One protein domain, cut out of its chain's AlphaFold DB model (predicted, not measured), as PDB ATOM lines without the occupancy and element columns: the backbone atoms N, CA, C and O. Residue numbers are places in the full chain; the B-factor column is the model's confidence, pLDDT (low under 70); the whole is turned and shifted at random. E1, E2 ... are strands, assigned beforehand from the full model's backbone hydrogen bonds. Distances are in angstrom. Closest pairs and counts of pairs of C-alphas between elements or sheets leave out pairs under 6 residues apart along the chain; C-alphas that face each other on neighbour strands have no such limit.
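This is residues 9 to 55 of the 175 residues of the protein "ImmA/IrrE family metallo-endopeptidase" of Tessaracoccus sp. MC1627 (UniProt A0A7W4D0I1). A long, twisted ribbon of two antiparallel strands, E1 and E2, makes the body, with a wide loop of residues 20 to 36 closing one end and a short tail of residues 50 to 55 running on past the other. The ribbon makes most of the length, and E2 bends near its tail end. The printed part has 47 residues, with no named helix and two named strands, E1 then E2, in one antiparallel sheet of order E1 - E2. The class is all strand. The whole is extended, a rod with a radius of gyration of the C-alphas of 17.2 A and spans of 50 by 22 by 10 A.

E1, residues 9 to 19, starts with C-alpha 9 at (78.639, 2.236, 51.198), ends with C-alpha 19 at (63.379, -10.610, 26.661) and is 31.6 A long. Residues 20 to 36 follow with no named element. E2, residues 37 to 49, is 29.1 A long and ends with C-alpha 49 at (83.566, -1.145, 48.839).

E1 and E2 form a hairpin of antiparallel neighbours, with 163 degrees between their directions. C-alphas 9 and 48 face each other at 4.8 A, and C-alphas 19 and 37 at 4.2 A. N 10 and O 47, 2.9 A apart, and N 38 and O 18, 2.8 A apart, are within hydrogen-bond range. E2 bends by 82 degrees at Pro 46.

The two farthest C-alphas, those of Ala 24 and Gln 54, are 52.2 A apart. The link from E1 to E2, 17 residues, is long. The printed part has no cut. Its mean pLDDT is 89.5, and no printed residue is under 70.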
ATOM      1  N   LYS A   9      79.905   2.789  51.693       92.81
ATOM      2  CA  LYS A   9      78.639   2.236  51.198       92.81
ATOM      3  C   LYS A   9      78.311   2.827  49.834       92.81
ATOM      4  O   LYS A   9      78.175   4.037  49.708       92.81
ATOM      5  N   VAL A  10      78.138   1.963  48.840       90.56
ATOM      6  CA  VAL A  10      77.671   2.332  47.497       90.56
ATOM      7  C   VAL A  10      76.417   1.543  47.152       90.56
ATOM      8  O   VAL A  10      76.206   0.440  47.658       90.56
ATOM      9  N   LEU A  11      75.561   2.104  46.303       92.12
ATOM     10  CA  LEU A  11      74.373   1.414  45.812       92.12
ATOM     11  C   LEU A  11      74.758   0.541  44.615       92.12
ATOM     12  O   LEU A  11      75.115   1.050  43.557       92.12
ATOM     13  N   ALA A  12      74.686  -0.779  44.780       88.00
ATOM     14  CA  ALA A  12      74.864  -1.719  43.682       88.00
ATOM     15  C   ALA A  12      73.526  -1.965  42.972       88.00
ATOM     16  O   ALA A  12      72.518  -2.184  43.657       88.00
ATOM     17  N   PRO A  13      73.500  -1.987  41.629       88.69
ATOM     18  CA  PRO A  13      72.292  -2.297  40.882       88.69
ATOM     19  C   PRO A  13      71.885  -3.760  41.085       88.69
ATOM     20  O   PRO A  13      72.713  -4.672  41.069       88.69
ATOM     21  N   ILE A  14      70.586  -3.987  41.239       91.06
ATOM     22  CA  ILE A  14      69.946  -5.290  41.077       91.06
ATOM     23  C   ILE A  14      69.400  -5.306  39.655       91.06
ATOM     24  O   ILE A  14      68.538  -4.495  39.312       91.06
ATOM     25  N   THR A  15      69.934  -6.195  38.823       91.06
ATOM     26  CA  THR A  15      69.577  -6.278  37.409       91.06
ATOM     27  C   THR A  15      68.660  -7.461  37.129       91.06
ATOM     28  O   THR A  15      68.863  -8.564  37.635       91.06
ATOM     29  N   LEU A  16      67.656  -7.224  36.292       91.62
ATOM     30  CA  LEU A  16      66.791  -8.241  35.715       91.62
ATOM     31  C   LEU A  16      67.098  -8.343  34.221       91.62
ATOM     32  O   LEU A  16      67.202  -7.332  33.524       91.62
ATOM     33  N   ARG A  17      67.276  -9.569  33.730       91.62
ATOM     34  CA  ARG A  17      67.474  -9.837  32.306       91.62
ATOM     35  C   ARG A  17      66.136 -10.238  31.703       91.62
ATOM     36  O   ARG A  17      65.636 -11.319  31.997       91.62
ATOM     37  N   GLU A  18      65.585  -9.382  30.851       91.62
ATOM     38  CA  GLU A  18      64.262  -9.571  30.253       91.62
ATOM     39  C   GLU A  18      64.355  -9.720  28.733       91.62
ATOM     40  O   GLU A  18      65.176  -9.042  28.105       91.62
ATOM     41  N   PRO A  19      63.523 -10.571  28.110       92.38
ATOM     42  CA  PRO A  19      63.379 -10.610  26.661       92.38
ATOM     43  C   PRO A  19      62.997  -9.239  26.105       92.38
ATOM     44  O   PRO A  19      62.101  -8.569  26.616       92.38
ATOM     45  N   ARG A  20      63.656  -8.829  25.027       91.00
ATOM     46  CA  ARG A  20      63.236  -7.668  24.252       91.00
ATOM     47  C   ARG A  20      62.021  -8.079  23.424       91.00
ATOM     48  O   ARG A  20      62.076  -9.109  22.756       91.00
ATOM     49  N   LEU A  21      60.939  -7.312  23.491       92.12
ATOM     50  CA  LEU A  21      59.688  -7.618  22.796       92.12
ATOM     51  C   LEU A  21      59.531  -6.740  21.545       92.12
ATOM     52  O   LEU A  21      60.019  -5.610  21.534       92.12
ATOM     53  N   ASP A  22      58.897  -7.282  20.503       90.06
ATOM     54  CA  ASP A  22      58.410  -6.530  19.339       90.06
ATOM     55  C   ASP A  22      57.075  -5.819  19.653       90.06
ATOM     56  O   ASP A  22      56.511  -5.986  20.738       90.06
ATOM     57  N   ASP A  23      56.546  -5.049  18.699       87.06
ATOM     58  CA  ASP A  23      55.276  -4.316  18.854       87.06
ATOM     59  C   ASP A  23      54.062  -5.238  19.085       87.06
ATOM     60  O   ASP A  23      53.018  -4.799  19.565       87.06
ATOM     61  N   ALA A  24      54.195  -6.532  18.778       88.81
ATOM     62  CA  ALA A  24      53.190  -7.562  19.027       88.81
ATOM     63  C   ALA A  24      53.418  -8.315  20.356       88.81
ATOM     64  O   ALA A  24      52.731  -9.301  20.631       88.81
ATOM     65  N   GLY A  25      54.382  -7.885  21.179       87.81
ATOM     66  CA  GLY A  25      54.698  -8.488  22.474       87.81
ATOM     67  C   GLY A  25      55.486  -9.800  22.394       87.81
ATOM     68  O   GLY A  25      55.557 -10.533  23.381       87.81
ATOM     69  N   ARG A  26      56.077 -10.135  21.243       90.62
ATOM     70  CA  ARG A  26      56.826 -11.385  21.035       90.62
ATOM     71  C   ARG A  26      58.329 -11.161  21.220       90.62
ATOM     72  O   ARG A  26      58.831 -10.110  20.832       90.62
ATOM     73  N   PRO A  27      59.083 -12.140  21.753       92.06
ATOM     74  CA  PRO A  27      60.527 -12.006  21.906       92.06
ATOM     75  C   PRO A  27      61.249 -11.810  20.567       92.06
ATOM     76  O   PRO A  27      61.164 -12.660  19.678       92.06
ATOM     77  N   VAL A  28      62.012 -10.725  20.459       93.25
ATOM     78  CA  VAL A  28      62.923 -10.450  19.342       93.25
ATOM     79  C   VAL A  28      64.069 -11.459  19.375       93.25
ATOM     80  O   VAL A  28      64.591 -11.780  20.448       93.25
ATOM     81  N   ARG A  29      64.471 -11.968  18.209       92.38
ATOM     82  CA  ARG A  29      65.554 -12.949  18.066       92.38
ATOM     83  C   ARG A  29      66.686 -12.399  17.203       92.38
ATOM     84  O   ARG A  29      66.424 -11.614  16.299       92.38
ATOM     85  N   ASP A  30      67.916 -12.805  17.509       90.06
ATOM     86  CA  ASP A  30      69.094 -12.528  16.683       90.06
ATOM     87  C   ASP A  30      69.128 -13.424  15.427       90.06
ATOM     88  O   ASP A  30      68.316 -14.342  15.279       90.06
ATOM     89  N   ASP A  31      70.099 -13.190  14.544       88.19
ATOM     90  CA  ASP A  31      70.293 -13.952  13.297       88.19
ATOM     91  C   ASP A  31      70.569 -15.451  13.527       88.19
ATOM     92  O   ASP A  31      70.482 -16.263  12.609       88.19
ATOM     93  N   GLN A  32      70.891 -15.842  14.765       87.19
ATOM     94  CA  GLN A  32      71.105 -17.228  15.190       87.19
ATOM     95  C   GLN A  32      69.873 -17.812  15.905       87.19
ATOM     96  O   GLN A  32      69.933 -18.906  16.470       87.19
ATOM     97  N   GLY A  33      68.747 -17.094  15.903       87.25
ATOM     98  CA  GLY A  33      67.489 -17.510  16.513       87.25
ATOM     99  C   GLY A  33      67.449 -17.392  18.039       87.25
ATOM    100  O   GLY A  33      66.482 -17.857  18.652       87.25
ATOM    101  N   ARG A  34      68.446 -16.782  18.690       89.56
ATOM    102  CA  ARG A  34      68.481 -16.601  20.151       89.56
ATOM    103  C   ARG A  34      67.669 -15.381  20.554       89.56
ATOM    104  O   ARG A  34      67.742 -14.344  19.909       89.56
ATOM    105  N   VAL A  35      66.914 -15.490  21.649       89.81
ATOM    106  CA  VAL A  35      66.140 -14.360  22.180       89.81
ATOM    107  C   VAL A  35      67.091 -13.252  22.619       89.81
ATOM    108  O   VAL A  35      67.958 -13.457  23.471       89.81
ATOM    109  N   MET A  36      66.906 -12.071  22.041       89.88
ATOM    110  CA  MET A  36      67.599 -10.871  22.470       89.88
ATOM    111  C   MET A  36      67.028 -10.443  23.816       89.88
ATOM    112  O   MET A  36      65.821 -10.249  23.954       89.88
ATOM    113  N   CYS A  37      67.892 -10.274  24.811       88.75
ATOM    114  CA  CYS A  37      67.496  -9.764  26.118       88.75
ATOM    115  C   CYS A  37      68.057  -8.363  26.331       88.75
ATOM    116  O   CYS A  37      69.171  -8.066  25.899       88.75
ATOM    117  N   ARG A  38      67.323  -7.540  27.073       86.06
ATOM    118  CA  ARG A  38      67.851  -6.320  27.681       86.06
ATOM    119  C   ARG A  38      68.083  -6.551  29.170       86.06
ATOM    120  O   ARG A  38      67.353  -7.305  29.813       86.06
ATOM    121  N   THR A  39      69.100  -5.899  29.709       86.94
ATOM    122  CA  THR A  39      69.342  -5.857  31.151       86.94
ATOM    123  C   THR A  39      68.729  -4.574  31.688       86.94
ATOM    124  O   THR A  39      69.068  -3.494  31.210       86.94
ATOM    125  N   GLN A  40      67.840  -4.684  32.667       83.69
ATOM    126  CA  GLN A  40      67.211  -3.544  33.325       83.69
ATOM    127  C   GLN A  40      67.611  -3.510  34.798       83.69
ATOM    128  O   GLN A  40      67.593  -4.536  35.474       83.69
ATOM    129  N   VAL A  41      67.967  -2.332  35.310       88.19
ATOM    130  CA  VAL A  41      68.120  -2.123  36.756       88.19
ATOM    131  C   VAL A  41      66.723  -2.002  37.357       88.19
ATOM    132  O   VAL A  41      65.969  -1.112  36.976       88.19
ATOM    133  N   VAL A  42      66.372  -2.907  38.268       93.88
ATOM    134  CA  VAL A  42      65.035  -2.965  38.890       93.88
ATOM    135  C   VAL A  42      65.028  -2.477  40.335       93.88
ATOM    136  O   VAL A  42      63.988  -2.090  40.852       93.88
ATOM    137  N   ALA A  43      66.186  -2.483  40.994       93.56
ATOM    138  CA  ALA A  43      66.370  -1.971  42.347       93.56
ATOM    139  C   ALA A  43      67.857  -1.692  42.603       93.56
ATOM    140  O   ALA A  43      68.713  -1.999  41.770       93.56
ATOM    141  N   THR A  44      68.182  -1.155  43.775       93.75
ATOM    142  CA  THR A  44      69.559  -1.064  44.264       93.75
ATOM    143  C   THR A  44      69.663  -1.623  45.678       93.75
ATOM    144  O   THR A  44      68.687  -1.645  46.428       93.75
ATOM    145  N   LYS A  45      70.851  -2.104  46.050       92.50
ATOM    146  CA  LYS A  45      71.161  -2.510  47.426       92.50
ATOM    147  C   LYS A  45      72.470  -1.879  47.894       92.50
ATOM    148  O   LYS A  45      73.407  -1.795  47.098       92.50
ATOM    149  N   PRO A  46      72.585  -1.474  49.168       93.94
ATOM    150  CA  PRO A  46      73.848  -0.989  49.699       93.94
ATOM    151  C   PRO A  46      74.865  -2.135  49.764       93.94
ATOM    152  O   PRO A  46      74.612  -3.179  50.366       93.94
ATOM    153  N   VAL A  47      76.038  -1.926  49.177       92.44
ATOM    154  CA  VAL A  47      77.201  -2.814  49.284       92.44
ATOM    155  C   VAL A  47      78.388  -2.041  49.841       92.44
ATOM    156  O   VAL A  47      78.444  -0.816  49.749       92.44
ATOM    157  N   THR A  48      79.321  -2.753  50.465       91.75
ATOM    158  CA  THR A  48      80.552  -2.152  50.985       91.75
ATOM    159  C   THR A  48      81.663  -2.294  49.951       91.75
ATOM    160  O   THR A  48      81.945  -3.409  49.516       91.75
ATOM    161  N   VAL A  49      82.317  -1.188  49.613       88.94
ATOM    162  CA  VAL A  49      83.566  -1.145  48.839       88.94
ATOM    163  C   VAL A  49      84.667  -0.490  49.675       88.94
ATOM    164  O   VAL A  49      84.384   0.149  50.687       88.94
ATOM    165  N   PHE A  50      85.924  -0.657  49.272       86.75
ATOM    166  CA  PHE A  50      87.080  -0.022  49.909       86.75
ATOM    167  C   PHE A  50      87.811   0.824  48.867       86.75
ATOM    168  O   PHE A  50      87.884   0.428  47.704       86.75
ATOM    169  N   ASP A  51      88.339   1.974  49.277       83.31
ATOM    170  CA  ASP A  51      89.221   2.776  48.426       83.31
ATOM    171  C   ASP A  51      90.488   1.964  48.113       83.31
ATOM    172  O   ASP A  51      90.986   1.232  48.973       83.31
ATOM    173  N   VAL A  52      91.030   2.085  46.897       81.06
ATOM    174  CA  VAL A  52      92.251   1.363  46.494       81.06
ATOM    175  C   VAL A  52      93.391   1.583  47.489       81.06
ATOM    176  O   VAL A  52      94.107   0.639  47.825       81.06
ATOM    177  N   ARG A  53      93.500   2.794  48.051       82.00
ATOM    178  CA  ARG A  53      94.512   3.145  49.048       82.00
ATOM    179  C   ARG A  53      94.391   2.303  50.306       82.00
ATOM    180  O   ARG A  53      95.408   2.133  50.955       82.00
ATOM    181  N   GLN A  54      93.211   1.766  50.639       86.19
ATOM    182  CA  GLN A  54      92.914   0.905  51.802       86.19
ATOM    183  C   GLN A  54      93.177  -0.590  51.541       86.19
ATOM    184  O   GLN A  54      93.009  -1.447  52.420       86.19
ATOM    185  N   THR A  55      93.554  -0.929  50.311       83.00
ATOM    186  CA  THR A  55      93.843  -2.297  49.889       83.00
ATOM    187  C   THR A  55      95.339  -2.497  49.691       83.00
ATOM    188  O   THR A  55      96.062  -1.555  49.387       83.00
TER     189      THR A  55